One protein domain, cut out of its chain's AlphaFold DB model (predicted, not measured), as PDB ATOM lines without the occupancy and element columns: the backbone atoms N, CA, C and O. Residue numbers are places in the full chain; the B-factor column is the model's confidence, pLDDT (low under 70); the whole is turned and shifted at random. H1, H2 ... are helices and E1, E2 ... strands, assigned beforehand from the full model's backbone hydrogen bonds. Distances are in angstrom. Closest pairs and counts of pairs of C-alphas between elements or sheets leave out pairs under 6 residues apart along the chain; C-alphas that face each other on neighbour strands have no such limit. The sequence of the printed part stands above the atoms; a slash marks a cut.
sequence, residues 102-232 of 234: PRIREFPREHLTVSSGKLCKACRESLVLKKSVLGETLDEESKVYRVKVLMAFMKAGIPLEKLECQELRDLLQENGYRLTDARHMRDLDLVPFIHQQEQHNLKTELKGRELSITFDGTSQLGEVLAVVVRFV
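What this domain is: This is residues 102 to 232 of the 234 residues of an uncharacterized protein of Paramuricea clavata (UniProt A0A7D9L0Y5). A small cluster of four helices, H2 to H5, has an arm reaching away on each of two sides: the long helix H6 leads out to a two-stranded hairpin, E1 and E2, and the unnamed stretch of residues 107 to 139 trails off to the short helix H1. Residues 195 to 205 of H6 stand free between the cluster and the hairpin. The printed part has 131 residues, with six named helices followed by two named strands, which form an antiparallel sheet in the order E1 - E2; the class is mixed, helices and strands. The whole is extended, with a radius of gyration of the C-alphas of 21.7 A and spans of 65 by 44 by 37 A.

How they stand to each other: H1, residues 102 to 106, is apart from H2, residues 140 to 155. H3, residues 160 to 164, is close to H2 but not clearly touching; their closest C-alphas, those of Phe 153 and Leu 160, are 6.9 A apart. H4, residues 166 to 171, is close to H3 but not clearly touching, at 5.6 A between the C-alphas of Leu 163 and Arg 169. H5, residues 182 to 187, touches H3, the closest C-alphas being those of Leu 160 and Ala 182, 5.6 A apart. H6, residues 190 to 206, only just touches H2, with 3 pairs of C-alphas within 8 A; H6 touches H2 with residues 190 to 194 alone, and H2 touches H6 with residues 147 to 151 alone, the closest C-alphas being those of Val 147 and Leu 190, 6.4 A apart. These two helices run the same way at a steep tilt of 59 degrees. E1, residues 211 to 217, and E2, residues 225 to 231, form a hairpin, with N 214 and O 228 within hydrogen-bond range at 2.8 A and N 228 and O 214 at 2.9 A. H6 and E2 are only just apart, at 8.4 A. Each O i to N i+4 pair is within hydrogen-bond range in H1, H2, H4, H5 and H6; H3 has 0 of 1, but 2 of 2 O i to N i+3 pairs.

Where its parts are: H1 begins at C-alpha 102, (172.151, 169.721, 186.228). H2 measures 22.4 A from first to last C-alpha and H6 23.9 A, beginning at C-alpha 190, (191.140, 139.177, 183.066). H3, H4 and H5 measure 7.9 A, 8.6 A and 8.5 A. E1 measures 19.7 A and E2 20.0 A, ending at C-alpha 231, (209.091, 125.697, 165.510).

The domain as a whole: The C-alphas farthest apart, those of Arg 105 and Val 232, are 66.2 A apart. The printed part has no cut, and the link from H1 to H2, 33 residues, is long. The mean pLDDT of the printed part is 77.5; it is under 70 at residues 102 to 105, 107 to 137, 187 to 191 and 220 to 222.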
ATOM      1  N   PRO A 102     170.926 168.940 186.431       62.66
ATOM      2  CA  PRO A 102     172.151 169.721 186.228       62.66
ATOM      3  C   PRO A 102     172.713 169.518 184.819       62.66
ATOM      4  O   PRO A 102     173.167 170.458 184.178       62.66
ATOM      5  N   ARG A 103     172.538 168.303 184.287       62.44
ATOM      6  CA  ARG A 103     172.966 167.912 182.950       62.44
ATOM      7  C   ARG A 103     172.254 168.664 181.825       62.44
ATOM      8  O   ARG A 103     172.885 168.980 180.825       62.44
ATOM      9  N   ILE A 104     170.958 168.943 181.972       67.19
ATOM     10  CA  ILE A 104     170.170 169.669 180.962       67.19
ATOM     11  C   ILE A 104     170.487 171.167 181.002       67.19
ATOM     12  O   ILE A 104     170.453 171.824 179.966       67.19
ATOM     13  N   ARG A 105     170.867 171.705 182.170       69.75
ATOM     14  CA  ARG A 105     171.369 173.083 182.285       69.75
ATOM     15  C   ARG A 105     172.748 173.248 181.657       69.75
ATOM     16  O   ARG A 105     172.997 174.249 180.999       69.75
ATOM     17  N   GLU A 106     173.616 172.267 181.866       72.44
ATOM     18  CA  GLU A 106     174.987 172.285 181.360       72.44
ATOM     19  C   GLU A 106     175.040 172.013 179.841       72.44
ATOM     20  O   GLU A 106     175.854 172.613 179.146       72.44
ATOM     21  N   PHE A 107     174.117 171.197 179.300       68.50
ATOM     22  CA  PHE A 107     174.066 170.834 177.873       68.50
ATOM     23  C   PHE A 107     172.639 170.922 177.278       68.50
ATOM     24  O   PHE A 107     172.026 169.907 176.931       68.50
ATOM     25  N   PRO A 108     172.085 172.137 177.102       69.38
ATOM     26  CA  PRO A 108     170.663 172.364 176.803       69.38
ATOM     27  C   PRO A 108     170.175 171.898 175.420       69.38
ATOM     28  O   PRO A 108     168.975 171.927 175.153       69.38
ATOM     29  N   ARG A 109     171.072 171.468 174.522       65.69
ATOM     30  CA  ARG A 109     170.726 170.983 173.167       65.69
ATOM     31  C   ARG A 109     171.207 169.561 172.877       65.69
ATOM     32  O   ARG A 109     171.046 169.073 171.759       65.69
ATOM     33  N   GLU A 110     171.765 168.879 173.872       65.62
ATOM     34  CA  GLU A 110     172.365 167.557 173.703       65.62
ATOM     35  C   GLU A 110     171.541 166.522 174.468       65.62
ATOM     36  O   GLU A 110     171.796 166.179 175.620       65.62
ATOM     37  N   HIS A 111     170.486 166.044 173.810       60.81
ATOM     38  CA  HIS A 111     169.596 165.032 174.360       60.81
ATOM     39  C   HIS A 111     170.297 163.668 174.431       60.81
ATOM     40  O   HIS A 111     171.007 163.267 173.505       60.81
ATOM     41  N   LEU A 112     170.054 162.930 175.519       53.78
ATOM     42  CA  LEU A 112     170.473 161.535 175.646       53.78
ATOM     43  C   LEU A 112     169.777 160.720 174.551       53.78
ATOM     44  O   LEU A 112     168.579 160.462 174.622       53.78
ATOM     45  N   THR A 113     170.515 160.344 173.512       51.53
ATOM     46  CA  THR A 113     170.033 159.428 172.478       51.53
ATOM     47  C   THR A 113     170.548 158.041 172.828       51.53
ATOM     48  O   THR A 113     171.753 157.807 172.818       51.53
ATOM     49  N   VAL A 114     169.649 157.113 173.161       46.62
ATOM     50  CA  VAL A 114     170.006 155.694 173.264       46.62
ATOM     51  C   VAL A 114     170.025 155.143 171.842       46.62
ATOM     52  O   VAL A 114     169.045 154.581 171.366       46.62
ATOM     53  N   SER A 115     171.117 155.376 171.118       43.81
ATOM     54  CA  SER A 115     171.429 154.586 169.931       43.81
ATOM     55  C   SER A 115     172.273 153.397 170.376       43.81
ATOM     56  O   SER A 115     173.019 153.481 171.351       43.81
ATOM     57  N   SER A 116     172.105 152.266 169.703       44.38
ATOM     58  CA  SER A 116     172.784 150.995 169.956       44.38
ATOM     59  C   SER A 116     174.314 151.141 170.046       44.38
ATOM     60  O   SER A 116     175.033 150.944 169.069       44.38
ATOM     61  N   GLY A 117     174.800 151.483 171.240       55.75
ATOM     62  CA  GLY A 117     176.188 151.366 171.662       55.75
ATOM     63  C   GLY A 117     177.205 152.371 171.119       55.75
ATOM     64  O   GLY A 117     178.362 151.971 171.043       55.75
ATOM     65  N   LYS A 118     176.878 153.629 170.762       53.44
ATOM     66  CA  LYS A 118     177.925 154.618 170.397       53.44
ATOM     67  C   LYS A 118     177.632 156.070 170.816       53.44
ATOM     68  O   LYS A 118     176.676 156.675 170.350       53.44
ATOM     69  N   LEU A 119     178.576 156.595 171.609       51.56
ATOM     70  CA  LEU A 119     178.892 157.991 171.961       51.56
ATOM     71  C   LEU A 119     177.812 158.875 172.614       51.56
ATOM     72  O   LEU A 119     176.757 159.160 172.054       51.56
ATOM     73  N   CYS A 120     178.173 159.470 173.757       56.41
ATOM     74  CA  CYS A 120     177.478 160.648 174.270       56.41
ATOM     75  C   CYS A 120     177.894 161.877 173.445       56.41
ATOM     76  O   CYS A 120     179.068 162.243 173.467       56.41
ATOM     77  N   LYS A 121     176.955 162.558 172.769       56.59
ATOM     78  CA  LYS A 121     177.246 163.813 172.035       56.59
ATOM     79  C   LYS A 121     177.910 164.880 172.911       56.59
ATOM     80  O   LYS A 121     178.782 165.594 172.429       56.59
ATOM     81  N   ALA A 122     177.544 164.907 174.186       56.56
ATOM     82  CA  ALA A 122     178.006 165.889 175.151       56.56
ATOM     83  C   ALA A 122     179.383 165.585 175.751       56.56
ATOM     84  O   ALA A 122     180.171 166.493 175.980       56.56
ATOM     85  N   CYS A 123     179.707 164.307 175.984       58.09
ATOM     86  CA  CYS A 123     181.023 163.929 176.513       58.09
ATOM     87  C   CYS A 123     182.047 163.638 175.409       58.09
ATOM     88  O   CYS A 123     183.222 163.497 175.716       58.09
ATOM     89  N   ARG A 124     181.615 163.458 174.149       57.91
ATOM     90  CA  ARG A 124     182.419 162.953 173.011       57.91
ATOM     91  C   ARG A 124     183.176 161.639 173.273       57.91
ATOM     92  O   ARG A 124     183.906 161.165 172.412       57.91
ATOM     93  N   GLU A 125     182.949 161.013 174.420       53.47
ATOM     94  CA  GLU A 125     183.510 159.729 174.801       53.47
ATOM     95  C   GLU A 125     182.602 158.577 174.377       53.47
ATOM     96  O   GLU A 125     181.365 158.643 174.448       53.47
ATOM     97  N   SER A 126     183.240 157.482 173.961       52.94
ATOM     98  CA  SER A 126     182.559 156.219 173.719       52.94
ATOM     99  C   SER A 126     181.992 155.692 175.036       52.94
ATOM    100  O   SER A 126     182.730 155.286 175.935       52.94
ATOM    101  N   LEU A 127     180.663 155.694 175.149       54.41
ATOM    102  CA  LEU A 127     179.955 154.991 176.211       54.41
ATOM    103  C   LEU A 127     179.986 153.495 175.893       54.41
ATOM    104  O   LEU A 127     179.020 152.931 175.377       54.41
ATOM    105  N   VAL A 128     181.119 152.849 176.163       52.62
ATOM    106  CA  VAL A 128     181.160 151.389 176.228       52.62
ATOM    107  C   VAL A 128     180.204 150.997 177.353       52.62
ATOM    108  O   VAL A 128     180.376 151.434 178.489       52.62
ATOM    109  N   LEU A 129     179.184 150.187 177.043       52.91
ATOM    110  CA  LEU A 129     178.172 149.731 178.012       52.91
ATOM    111  C   LEU A 129     178.780 149.005 179.226       52.91
ATOM    112  O   LEU A 129     178.101 148.816 180.232       52.91
ATOM    113  N   LYS A 130     180.065 148.657 179.147       50.84
ATOM    114  CA  LYS A 130     180.948 148.403 180.276       50.84
ATOM    115  C   LYS A 130     182.336 148.960 179.939       50.84
ATOM    116  O   LYS A 130     183.147 148.256 179.351       50.84
ATOM    117  N   LYS A 131     182.656 150.186 180.366       47.72
ATOM    118  CA  LYS A 131     183.969 150.357 181.003       47.72
ATOM    119  C   LYS A 131     183.856 149.463 182.241       47.72
ATOM    120  O   LYS A 131     183.332 149.910 183.258       47.72
ATOM    121  N   SER A 132     184.184 148.171 182.129       48.50
ATOM    122  CA  SER A 132     184.555 147.393 183.306       48.50
ATOM    123  C   SER A 132     185.880 147.993 183.718       48.50
ATOM    124  O   SER A 132     186.981 147.652 183.313       48.50
ATOM    125  N   VAL A 133     185.709 149.099 184.409       47.94
ATOM    126  CA  VAL A 133     186.650 149.577 185.359       47.94
ATOM    127  C   VAL A 133     187.052 148.338 186.149       47.94
ATOM    128  O   VAL A 133     186.197 147.797 186.848       47.94
ATOM    129  N   LEU A 134     188.286 147.864 185.971       50.97
ATOM    130  CA  LEU A 134     188.999 146.978 186.888       50.97
ATOM    131  C   LEU A 134     188.570 147.341 188.303       50.97
ATOM    132  O   LEU A 134     189.160 148.292 188.810       50.97
ATOM    133  N   GLY A 135     187.535 146.696 188.869       51.25
ATOM    134  CA  GLY A 135     186.637 147.343 189.846       51.25
ATOM    135  C   GLY A 135     187.343 148.459 190.605       51.25
ATOM    136  O   GLY A 135     188.202 148.137 191.416       51.25
ATOM    137  N   GLU A 136     187.140 149.739 190.250       53.06
ATOM    138  CA  GLU A 136     188.000 150.855 190.738       53.06
ATOM    139  C   GLU A 136     187.984 150.905 192.271       53.06
ATOM    140  O   GLU A 136     188.876 151.456 192.900       53.06
ATOM    141  N   THR A 137     186.975 150.267 192.861       61.66
ATOM    142  CA  THR A 137     186.738 150.064 194.284       61.66
ATOM    143  C   THR A 137     187.459 148.866 194.915       61.66
ATOM    144  O   THR A 137     187.393 148.717 196.131       61.66
ATOM    145  N   LEU A 138     188.092 147.989 194.134       72.25
ATOM    146  CA  LEU A 138     188.904 146.868 194.611       72.25
ATOM    147  C   LEU A 138     190.364 147.297 194.718       72.25
ATOM    148  O   LEU A 138     190.895 147.955 193.820       72.25
ATOM    149  N   ASP A 139     191.005 146.859 195.793       82.75
ATOM    150  CA  ASP A 139     192.435 147.004 196.015       82.75
ATOM    151  C   ASP A 139     193.249 146.322 194.903       82.75
ATOM    152  O   ASP A 139     192.827 145.334 194.286       82.75
ATOM    153  N   GLU A 140     194.419 146.889 194.612       82.25
ATOM    154  CA  GLU A 140     195.313 146.379 193.570       82.25
ATOM    155  C   GLU A 140     195.799 144.962 193.884       82.25
ATOM    156  O   GLU A 140     195.868 144.125 192.984       82.25
ATOM    157  N   GLU A 141     196.046 144.653 195.157       86.00
ATOM    158  CA  GLU A 141     196.508 143.338 195.605       86.00
ATOM    159  C   GLU A 141     195.491 142.235 195.269       86.00
ATOM    160  O   GLU A 141     195.852 141.216 194.677       86.00
ATOM    161  N   SER A 142     194.202 142.467 195.513       84.88
ATOM    162  CA  SER A 142     193.110 141.562 195.139       84.88
ATOM    163  C   SER A 142     192.992 141.384 193.631       84.88
ATOM    164  O   SER A 142     192.666 140.289 193.160       84.88
ATOM    165  N   LYS A 143     193.245 142.438 192.844       82.19
ATOM    166  CA  LYS A 143     193.250 142.340 191.375       82.19
ATOM    167  C   LYS A 143     194.399 141.453 190.914       82.19
ATOM    168  O   LYS A 143     194.159 140.483 190.195       82.19
ATOM    169  N   VAL A 144     195.613 141.732 191.384       84.88
ATOM    170  CA  VAL A 144     196.817 140.946 191.083       84.88
ATOM    171  C   VAL A 144     196.630 139.493 191.507       84.88
ATOM    172  O   VAL A 144     196.956 138.581 190.747       84.88
ATOM    173  N   TYR A 145     196.048 139.253 192.680       90.12
ATOM    174  CA  TYR A 145     195.772 137.909 193.165       90.12
ATOM    175  C   TYR A 145     194.845 137.133 192.224       90.12
ATOM    176  O   TYR A 145     195.151 136.010 191.820       90.12
ATOM    177  N   ARG A 146     193.738 137.752 191.798       88.88
ATOM    178  CA  ARG A 146     192.795 137.129 190.858       88.88
ATOM    179  C   ARG A 146     193.436 136.848 189.499       88.88
ATOM    180  O   ARG A 146     193.172 135.789 188.934       88.88
ATOM    181  N   VAL A 147     194.295 137.746 189.002       85.50
ATOM    182  CA  VAL A 147     195.089 137.521 187.777       85.50
ATOM    183  C   VAL A 147     195.981 136.291 187.950       85.50
ATOM    184  O   VAL A 147     195.959 135.405 187.101       85.50
ATOM    185  N   LYS A 148     196.728 136.200 189.060       88.81
ATOM    186  CA  LYS A 148     197.644 135.083 189.341       88.81
ATOM    187  C   LYS A 148     196.917 133.741 189.384       88.81
ATOM    188  O   LYS A 148     197.361 132.797 188.735       88.81
ATOM    189  N   VAL A 149     195.789 133.668 190.093       90.69
ATOM    190  CA  VAL A 149     194.975 132.443 190.168       90.69
ATOM    191  C   VAL A 149     194.472 132.042 188.783       90.69
ATOM    192  O   VAL A 149     194.630 130.889 188.387       90.69
ATOM    193  N   LEU A 150     193.930 132.986 188.011       88.06
ATOM    194  CA  LEU A 150     193.461 132.706 186.656       88.06
ATOM    195  C   LEU A 150     194.596 132.222 185.741       88.06
ATOM    196  O   LEU A 150     194.439 131.207 185.065       88.06
ATOM    197  N   MET A 151     195.745 132.901 185.747       86.44
ATOM    198  CA  MET A 151     196.911 132.490 184.962       86.44
ATOM    199  C   MET A 151     197.388 131.087 185.344       86.44
ATOM    200  O   MET A 151     197.691 130.293 184.457       86.44
ATOM    201  N   ALA A 152     197.436 130.763 186.640       90.94
ATOM    202  CA  ALA A 152     197.827 129.438 187.111       90.94
ATOM    203  C   ALA A 152     196.863 128.352 186.610       90.94
ATOM    204  O   ALA A 152     197.308 127.332 186.089       90.94
ATOM    205  N   PHE A 153     195.550 128.595 186.688       91.44
ATOM    206  CA  PHE A 153     194.535 127.663 186.187       91.44
ATOM    207  C   PHE A 153     194.656 127.452 184.677       91.44
ATOM    208  O   PHE A 153     194.645 126.312 184.220       91.44
ATOM    209  N   MET A 154     194.829 128.532 183.908       87.12
ATOM    210  CA  MET A 154     194.996 128.452 182.454       87.12
ATOM    211  C   MET A 154     196.265 127.685 182.070       87.12
ATOM    212  O   MET A 154     196.202 126.803 181.218       87.12
ATOM    213  N   LYS A 155     197.396 127.964 182.731       86.38
ATOM    214  CA  LYS A 155     198.662 127.252 182.499       86.38
ATOM    215  C   LYS A 155     198.582 125.771 182.874       86.38
ATOM    216  O   LYS A 155     199.169 124.945 182.189       86.38
ATOM    217  N   ALA A 156     197.847 125.438 183.933       93.06
ATOM    218  CA  ALA A 156     197.647 124.061 184.378       93.06
ATOM    219  C   ALA A 156     196.532 123.317 183.613       93.06
ATOM    220  O   ALA A 156     196.285 122.146 183.889       93.06
ATOM    221  N   GLY A 157     195.824 123.979 182.688       90.50
ATOM    222  CA  GLY A 157     194.689 123.386 181.972       90.50
ATOM    223  C   GLY A 157     193.488 123.066 182.871       90.50
ATOM    224  O   GLY A 157     192.684 122.194 182.544       90.50
ATOM    225  N   ILE A 158     193.360 123.745 184.014       91.75
ATOM    226  CA  ILE A 158     192.285 123.514 184.981       91.75
ATOM    227  C   ILE A 158     191.069 124.372 184.593       91.75
ATOM    228  O   ILE A 158     191.182 125.600 184.533       91.75
ATOM    229  N   PRO A 159     189.882 123.771 184.379       90.50
ATOM    230  CA  PRO A 159     188.666 124.524 184.085       90.50
ATOM    231  C   PRO A 159     188.305 125.493 185.216       90.50
ATOM    232  O   PRO A 159     188.310 125.119 186.391       90.50
ATOM    233  N   LEU A 160     187.931 126.730 184.874       89.06
ATOM    234  CA  LEU A 160     187.595 127.763 185.864       89.06
ATOM    235  C   LEU A 160     186.351 127.435 186.685       89.06
ATOM    236  O   LEU A 160     186.204 127.937 187.793       89.06
ATOM    237  N   GLU A 161     185.485 126.552 186.195       90.69
ATOM    238  CA  GLU A 161     184.359 125.994 186.944       90.69
ATOM    239  C   GLU A 161     184.808 125.331 188.249       90.69
ATOM    240  O   GLU A 161     184.039 125.266 189.203       90.69
ATOM    241  N   LYS A 162     186.058 124.857 188.326       90.62
ATOM    242  CA  LYS A 162     186.606 124.278 189.555       90.62
ATOM    243  C   LYS A 162     186.769 125.303 190.677       90.62
ATOM    244  O   LYS A 162     186.783 124.897 191.831       90.62
ATOM    245  N   LEU A 163     186.789 126.604 190.382       89.25
ATOM    246  CA  LEU A 163     186.763 127.665 191.398       89.25
ATOM    247  C   LEU A 163     185.423 127.783 192.136       89.25
ATOM    248  O   LEU A 163     185.343 128.497 193.137       89.25
ATOM    249  N   GLU A 164     184.378 127.118 191.638       88.50
ATOM    250  CA  GLU A 164     183.082 126.992 192.314       88.50
ATOM    251  C   GLU A 164     183.081 125.823 193.324       88.50
ATOM    252  O   GLU A 164     182.153 125.699 194.119       88.50
ATOM    253  N   CYS A 165     184.114 124.965 193.315       92.50
ATOM    254  CA  CYS A 165     184.324 123.948 194.346       92.50
ATOM    255  C   CYS A 165     184.701 124.650 195.651       92.50
ATOM    256  O   CYS A 165     185.734 125.323 195.708       92.50
ATOM    257  N   GLN A 166     183.874 124.501 196.687       91.00
ATOM    258  CA  GLN A 166     184.006 125.279 197.917       91.00
ATOM    259  C   GLN A 166     185.347 125.019 198.615       91.00
ATOM    260  O   GLN A 166     186.018 125.961 199.008       91.00
ATOM    261  N   GLU A 167     185.787 123.766 198.671       94.19
ATOM    262  CA  GLU A 167     187.023 123.357 199.344       94.19
ATOM    263  C   GLU A 167     188.265 123.970 198.682       94.19
ATOM    264  O   GLU A 167     189.146 124.500 199.355       94.19
ATOM    265  N   LEU A 168     188.320 123.945 197.344       92.44
ATOM    266  CA  LEU A 168     189.408 124.565 196.584       92.44
ATOM    267  C   LEU A 168     189.364 126.087 196.710       92.44
ATOM    268  O   LEU A 168     190.396 126.742 196.817       92.44
ATOM    269  N   ARG A 169     188.159 126.656 196.687       93.06
ATOM    270  CA  ARG A 169     187.954 128.092 196.820       93.06
ATOM    271  C   ARG A 169     188.391 128.597 198.189       93.06
ATOM    272  O   ARG A 169     189.013 129.650 198.238       93.06
ATOM    273  N   ASP A 170     188.089 127.863 199.251       93.50
ATOM    274  CA  ASP A 170     188.476 128.210 200.617       93.50
ATOM    275  C   ASP A 170     189.996 128.165 200.775       93.50
ATOM    276  O   ASP A 170     190.583 129.135 201.253       93.50
ATOM    277  N   LEU A 171     190.651 127.120 200.256       95.06
ATOM    278  CA  LEU A 171     192.115 127.019 200.227       95.06
ATOM    279  C   LEU A 171     192.756 128.188 199.461       95.06
ATOM    280  O   LEU A 171     193.716 128.801 199.914       95.06
ATOM    281  N   LEU A 172     192.183 128.567 198.317       93.38
ATOM    282  CA  LEU A 172     192.640 129.726 197.547       93.38
ATOM    283  C   LEU A 172     192.235 131.074 198.169       93.38
ATOM    284  O   LEU A 172     192.595 132.111 197.627       93.38
ATOM    285  N   GLN A 173     191.469 131.118 199.253       94.38
ATOM    286  CA  GLN A 173     191.097 132.365 199.937       94.38
ATOM    287  C   GLN A 173     191.673 132.455 201.348       94.38
ATOM    288  O   GLN A 173     191.485 133.475 202.009       94.38
ATOM    289  N   GLU A 174     192.421 131.440 201.781       91.62
ATOM    290  CA  GLU A 174     193.023 131.346 203.112       91.62
ATOM    291  C   GLU A 174     193.900 132.565 203.441       91.62
ATOM    292  O   GLU A 174     193.856 133.088 204.551       91.62
ATOM    293  N   ASN A 175     194.589 133.113 202.435       85.31
ATOM    294  CA  ASN A 175     195.435 134.305 202.561       85.31
ATOM    295  C   ASN A 175     194.665 135.645 202.510       85.31
ATOM    296  O   ASN A 175     195.271 136.695 202.319       85.31
ATOM    297  N   GLY A 176     193.334 135.635 202.645       84.62
ATOM    298  CA  GLY A 176     192.508 136.841 202.802       84.62
ATOM    299  C   GLY A 176     192.024 137.506 201.509       84.62
ATOM    300  O   GLY A 176     191.225 138.442 201.563       84.62
ATOM    301  N   TYR A 177     192.425 137.012 200.338       89.44
ATOM    302  CA  TYR A 177     192.003 137.577 199.054       89.44
ATOM    303  C   TYR A 177     190.774 136.874 198.494       89.44
ATOM    304  O   TYR A 177     190.837 135.743 198.017       89.44
ATOM    305  N   ARG A 178     189.638 137.574 198.469       89.19
ATOM    306  CA  ARG A 178     188.386 137.009 197.958       89.19
ATOM    307  C   ARG A 178     188.407 136.876 196.433       89.19
ATOM    308  O   ARG A 178     188.501 137.870 195.700       89.19
ATOM    309  N   LEU A 179     188.195 135.659 195.939       89.12
ATOM    310  CA  LEU A 179     187.986 135.412 194.515       89.12
ATOM    311  C   LEU A 179     186.593 135.882 194.079       89.12
ATOM    312  O   LEU A 179     185.659 135.975 194.875       89.12
ATOM    313  N   THR A 180     186.441 136.177 192.793       86.31
ATOM    314  CA  THR A 180     185.123 136.400 192.181       86.31
ATOM    315  C   THR A 180     184.559 135.080 191.637       86.31
ATOM    316  O   THR A 180     185.178 134.026 191.815       86.31
ATOM    317  N   ASP A 181     183.372 135.111 191.047       84.56
ATOM    318  CA  ASP A 181     182.762 133.938 190.411       84.56
ATOM    319  C   ASP A 181     183.501 133.594 189.111       84.56
ATOM    320  O   ASP A 181     184.027 134.490 188.438       84.56
ATOM    321  N   ALA A 182     183.471 132.329 188.683       84.44
ATOM    322  CA  ALA A 182     184.139 131.894 187.451       84.44
ATOM    323  C   ALA A 182     183.673 132.693 186.219       84.44
ATOM    324  O   ALA A 182     184.471 133.034 185.347       84.44
ATOM    325  N   ARG A 183     182.389 133.078 186.182       81.44
ATOM    326  CA  ARG A 183     181.820 133.962 185.149       81.44
ATOM    327  C   ARG A 183     182.490 135.331 185.120       81.44
ATOM    328  O   ARG A 183     182.841 135.809 184.057       81.44
ATOM    329  N   HIS A 184     182.719 135.941 186.277       78.19
ATOM    330  CA  HIS A 184     183.375 137.244 186.346       78.19
ATOM    331  C   HIS A 184     184.864 137.155 185.984       78.19
ATOM    332  O   HIS A 184     185.397 138.077 185.374       78.19
ATOM    333  N   MET A 185     185.531 136.044 186.310       79.38
ATOM    334  CA  MET A 185     186.912 135.817 185.869       79.38
ATOM    335  C   MET A 185     187.019 135.618 184.353       79.38
ATOM    336  O   MET A 185     187.952 136.143 183.750       79.38
ATOM    337  N   ARG A 186     186.059 134.906 183.742       76.44
ATOM    338  CA  ARG A 186     185.980 134.705 182.286       76.44
ATOM    339  C   ARG A 186     185.583 135.961 181.524       76.44
ATOM    340  O   ARG A 186     186.267 136.356 180.588       76.44
ATOM    341  N   ASP A 187     184.457 136.544 181.917       66.25
ATOM    342  CA  ASP A 187     183.707 137.479 181.083       66.25
ATOM    343  C   ASP A 187     184.127 138.930 181.307       66.25
ATOM    344  O   ASP A 187     183.862 139.765 180.443       66.25
ATOM    345  N   LEU A 188     184.685 139.256 182.484       58.31
ATOM    346  CA  LEU A 188     184.613 140.631 182.965       58.31
ATOM    347  C   LEU A 188     185.893 141.453 182.907       58.31
ATOM    348  O   LEU A 188     185.708 142.624 182.652       58.31
ATOM    349  N   ASP A 189     187.123 140.925 183.017       57.16
ATOM    350  CA  ASP A 189     188.331 141.789 182.917       57.16
ATOM    351  C   ASP A 189     189.664 141.069 182.624       57.16
ATOM    352  O   ASP A 189     190.591 141.671 182.086       57.16
ATOM    353  N   LEU A 190     189.809 139.789 182.980       63.84
ATOM    354  CA  LEU A 190     191.140 139.177 183.066       63.84
ATOM    355  C   LEU A 190     191.524 138.334 181.851       63.84
ATOM    356  O   LEU A 190     192.661 138.416 181.397       63.84
ATOM    357  N   VAL A 191     190.594 137.551 181.295       67.38
ATOM    358  CA  VAL A 191     190.884 136.735 180.104       67.38
ATOM    359  C   VAL A 191     191.262 137.607 178.901       67.38
ATOM    360  O   VAL A 191     192.270 137.292 178.277       67.38
ATOM    361  N   PRO A 192     190.570 138.724 178.584       71.62
ATOM    362  CA  PRO A 192     190.998 139.597 177.490       71.62
ATOM    363  C   PRO A 192     192.375 140.235 177.724       71.62
ATOM    364  O   PRO A 192     193.170 140.301 176.790       71.62
ATOM    365  N   PHE A 193     192.684 140.654 178.958       72.88
ATOM    366  CA  PHE A 193     193.992 141.216 179.318       72.88
ATOM    367  C   PHE A 193     195.118 140.179 179.187       72.88
ATOM    368  O   PHE A 193     196.106 140.418 178.495       72.88
ATOM    369  N   ILE A 194     194.941 138.995 179.785       75.12
ATOM    370  CA  ILE A 194     195.895 137.881 179.686       75.12
ATOM    371  C   ILE A 194     196.061 137.461 178.224       75.12
ATOM    372  O   ILE A 194     197.177 137.223 177.781       75.12
ATOM    373  N   HIS A 195     194.972 137.418 177.455       80.94
ATOM    374  CA  HIS A 195     195.017 137.081 176.039       80.94
ATOM    375  C   HIS A 195     195.842 138.087 175.228       80.94
ATOM    376  O   HIS A 195     196.677 137.675 174.429       80.94
ATOM    377  N   GLN A 196     195.652 139.393 175.445       82.81
ATOM    378  CA  GLN A 196     196.450 140.426 174.777       82.81
ATOM    379  C   GLN A 196     197.934 140.325 175.138       82.81
ATOM    380  O   GLN A 196     198.786 140.404 174.250       82.81
ATOM    381  N   GLN A 197     198.244 140.107 176.419       82.50
ATOM    382  CA  GLN A 197     199.619 139.912 176.871       82.50
ATOM    383  C   GLN A 197     200.250 138.671 176.229       82.50
ATOM    384  O   GLN A 197     201.371 138.735 175.728       82.50
ATOM    385  N   GLU A 198     199.523 137.558 176.184       86.62
ATOM    386  CA  GLU A 198     200.012 136.313 175.597       86.62
ATOM    387  C   GLU A 198     200.240 136.453 174.088       86.62
ATOM    388  O   GLU A 198     201.275 136.044 173.571       86.62
ATOM    389  N   GLN A 199     199.334 137.124 173.372       88.88
ATOM    390  CA  GLN A 199     199.534 137.441 171.957       88.88
ATOM    391  C   GLN A 199     200.788 138.288 171.722       88.88
ATOM    392  O   GLN A 199     201.487 138.086 170.729       88.88
ATOM    393  N   HIS A 200     201.065 139.254 172.599       89.94
ATOM    394  CA  HIS A 200     202.271 140.072 172.511       89.94
ATOM    395  C   HIS A 200     203.541 139.237 172.734       89.94
ATOM    396  O   HIS A 200     204.487 139.336 171.946       89.94
ATOM    397  N   ASN A 201     203.540 138.373 173.751       89.00
ATOM    398  CA  ASN A 201     204.651 137.469 174.046       89.00
ATOM    399  C   ASN A 201     204.918 136.522 172.866       89.00
ATOM    400  O   ASN A 201     206.041 136.457 172.373       89.00
ATOM    401  N   LEU A 202     203.869 135.875 172.348       90.38
ATOM    402  CA  LEU A 202     203.965 134.958 171.212       90.38
ATOM    403  C   LEU A 202     204.474 135.663 169.952       90.38
ATOM    404  O   LEU A 202     205.337 135.136 169.262       90.38
ATOM    405  N   LYS A 203     204.002 136.878 169.645       91.38
ATOM    406  CA  LYS A 203     204.518 137.649 168.498       91.38
ATOM    407  C   LYS A 203     206.015 137.914 168.614       91.38
ATOM    408  O   LYS A 203     206.719 137.845 167.609       91.38
ATOM    409  N   THR A 204     206.482 138.224 169.818       92.50
ATOM    410  CA  THR A 204     207.903 138.452 170.089       92.50
ATOM    411  C   THR A 204     208.703 137.160 169.951       92.50
ATOM    412  O   THR A 204     209.756 137.170 169.321       92.50
ATOM    413  N   GLU A 205     208.186 136.042 170.462       90.88
ATOM    414  CA  GLU A 205     208.847 134.737 170.373       90.88
ATOM    415  C   GLU A 205     208.930 134.205 168.934       90.88
ATOM    416  O   GLU A 205     209.952 133.654 168.526       90.88
ATOM    417  N   LEU A 206     207.866 134.384 168.149       91.06
ATOM    418  CA  LEU A 206     207.795 133.936 166.758       91.06
ATOM    419  C   LEU A 206     208.666 134.785 165.818       91.06
ATOM    420  O   LEU A 206     209.020 134.334 164.726       91.06
ATOM    421  N   LYS A 207     209.007 136.022 166.202       93.00
ATOM    422  CA  LYS A 207     209.730 136.962 165.339       93.00
ATOM    423  C   LYS A 207     211.125 136.432 165.000       93.00
ATOM    424  O   LYS A 207     211.953 136.215 165.877       93.00
ATOM    425  N   GLY A 208     211.399 136.294 163.702       90.62
ATOM    426  CA  GLY A 208     212.718 135.907 163.190       90.62
ATOM    427  C   GLY A 208     213.050 134.418 163.313       90.62
ATOM    428  O   GLY A 208     214.192 134.049 163.059       90.62
ATOM    429  N   ARG A 209     212.085 133.567 163.686       90.56
ATOM    430  CA  ARG A 209     212.257 132.109 163.734       90.56
ATOM    431  C   ARG A 209     211.647 131.436 162.507       90.56
ATOM    432  O   ARG A 209     210.667 131.927 161.948       90.56
ATOM    433  N   GLU A 210     212.207 130.296 162.114       93.50
ATOM    434  CA  GLU A 210     211.616 129.430 161.094       93.50
ATOM    435  C   GLU A 210     210.461 128.618 161.694       93.50
ATOM    436  O   GLU A 210     210.574 128.020 162.770       93.50
ATOM    437  N   LEU A 211     209.322 128.629 161.001       94.06
ATOM    438  CA  LEU A 211     208.067 128.060 161.481       94.06
ATOM    439  C   LEU A 211     207.466 127.126 160.434       94.06
ATOM    440  O   LEU A 211     207.466 127.422 159.241       94.06
ATOM    441  N   SER A 212     206.874 126.034 160.905       94.12
ATOM    442  CA  SER A 212     205.991 125.175 160.126       94.12
ATOM    443  C   SER A 212     204.543 125.476 160.505       94.12
ATOM    444  O   SER A 212     204.195 125.489 161.688       94.12
ATOM    445  N   ILE A 213     203.696 125.732 159.509       94.62
ATOM    446  CA  ILE A 213     202.265 125.994 159.696       94.62
ATOM    447  C   ILE A 213     201.492 124.850 159.053       94.62
ATOM    448  O   ILE A 213     201.669 124.551 157.874       94.62
ATOM    449  N   THR A 214     200.624 124.222 159.837       93.62
ATOM    450  CA  THR A 214     199.768 123.118 159.398       93.62
ATOM    451  C   THR A 214     198.307 123.512 159.553       93.62
ATOM    452  O   THR A 214     197.912 124.088 160.568       93.62
ATOM    453  N   PHE A 215     197.524 123.224 158.518       91.69
ATOM    454  CA  PHE A 215     196.091 123.481 158.468       91.69
ATOM    455  C   PHE A 215     195.370 122.138 158.500       91.69
ATOM    456  O   PHE A 215     195.677 121.264 157.690       91.69
ATOM    457  N   ASP A 216     194.426 121.989 159.420       88.56
ATOM    458  CA  ASP A 216     193.556 120.820 159.513       88.56
ATOM    459  C   ASP A 216     192.101 121.288 159.565       88.56
ATOM    460  O   ASP A 216     191.770 122.241 160.268       88.56
ATOM    461  N   GLY A 217     191.236 120.676 158.766       84.56
ATOM    462  CA  GLY A 217     189.871 121.142 158.562       84.56
ATOM    463  C   GLY A 217     188.917 119.995 158.276       84.56
ATOM    464  O   GLY A 217     189.259 119.035 157.589       84.56
ATOM    465  N   THR A 218     187.692 120.105 158.788       80.00
ATOM    466  CA  THR A 218     186.626 119.124 158.536       80.00
ATOM    467  C   THR A 218     185.710 119.582 157.399       80.00
ATOM    468  O   THR A 218     185.482 120.773 157.216       80.00
ATOM    469  N   SER A 219     185.188 118.637 156.612       70.56
ATOM    470  CA  SER A 219     184.460 118.917 155.357       70.56
ATOM    471  C   SER A 219     182.927 118.940 155.489       70.56
ATOM    472  O   SER A 219     182.234 118.912 154.474       70.56
ATOM    473  N   GLN A 220     182.371 118.907 156.705       67.31
ATOM    474  CA  GLN A 220     180.918 118.847 156.936       67.31
ATOM    475  C   GLN A 220     180.417 120.052 157.744       67.31
ATOM    476  O   GLN A 220     181.183 120.678 158.472       67.31
ATOM    477  N   LEU A 221     179.120 120.366 157.599       56.81
ATOM    478  CA  LEU A 221     178.432 121.515 158.211       56.81
ATOM    479  C   LEU A 221     178.770 121.660 159.707       56.81
ATOM    480  O   LEU A 221     178.315 120.873 160.535       56.81
ATOM    481  N   GLY A 222     179.552 122.698 160.021       63.50
ATOM    482  CA  GLY A 222     180.165 122.925 161.335       63.50
ATOM    483  C   GLY A 222     181.689 123.059 161.263       63.50
ATOM    484  O   GLY A 222     182.378 122.568 162.151       63.50
ATOM    485  N   GLU A 223     182.202 123.681 160.196       72.88
ATOM    486  CA  GLU A 223     183.619 123.705 159.826       72.88
ATOM    487  C   GLU A 223     184.499 124.240 160.965       72.88
ATOM    488  O   GLU A 223     184.513 125.431 161.280       72.88
ATOM    489  N   VAL A 224     185.252 123.336 161.592       83.00
ATOM    490  CA  VAL A 224     186.374 123.692 162.462       83.00
ATOM    491  C   VAL A 224     187.630 123.685 161.605       83.00
ATOM    492  O   VAL A 224     187.964 122.656 161.017       83.00
ATOM    493  N   LEU A 225     188.311 124.829 161.551       87.12
ATOM    494  CA  LEU A 225     189.659 124.968 161.010       87.12
ATOM    495  C   LEU A 225     190.638 125.060 162.182       87.12
ATOM    496  O   LEU A 225     190.616 126.025 162.946       87.12
ATOM    497  N   ALA A 226     191.507 124.067 162.315       89.25
ATOM    498  CA  ALA A 226     192.651 124.110 163.203       89.25
ATOM    499  C   ALA A 226     193.869 124.644 162.439       89.25
ATOM    500  O   ALA A 226     194.248 124.131 161.387       89.25
ATOM    501  N   VAL A 227     194.496 125.682 162.992       91.56
ATOM    502  CA  VAL A 227     195.784 126.201 162.521       91.56
ATOM    503  C   VAL A 227     196.809 125.904 163.603       91.56
ATOM    504  O   VAL A 227     196.711 126.427 164.712       91.56
ATOM    505  N   VAL A 228     197.781 125.052 163.293       91.75
ATOM    506  CA  VAL A 228     198.832 124.644 164.229       91.75
ATOM    507  C   VAL A 228     200.172 125.160 163.721       91.75
ATOM    508  O   VAL A 228     200.584 124.851 162.603       91.75
ATOM    509  N   VAL A 229     200.855 125.934 164.563       91.75
ATOM    510  CA  VAL A 229     202.186 126.498 164.299       91.75
ATOM    511  C   VAL A 229     203.215 125.737 165.136       91.75
ATOM    512  O   VAL A 229     202.997 125.519 166.326       91.75
ATOM    513  N   ARG A 230     204.327 125.315 164.525       92.88
ATOM    514  CA  ARG A 230     205.443 124.617 165.185       92.88
ATOM    515  C   ARG A 230     206.771 125.285 164.842       92.88
ATOM    516  O   ARG A 230     206.949 125.735 163.713       92.88
ATOM    517  N   PHE A 231     207.708 125.304 165.787       93.69
ATOM    518  CA  PHE A 231     209.091 125.697 165.510       93.69
ATOM    519  C   PHE A 231     209.805 124.611 164.702       93.69
ATOM    520  O   PHE A 231     209.619 123.420 164.960       93.69
ATOM    521  N   VAL A 232     210.620 125.033 163.737       92.88
ATOM    522  CA  VAL A 232     211.568 124.157 163.043       92.88
ATOM    523  C   VAL A 232     212.925 124.349 163.711       92.88
ATOM    524  O   VAL A 232     213.438 125.466 163.764       92.88
TER     525      VAL A 232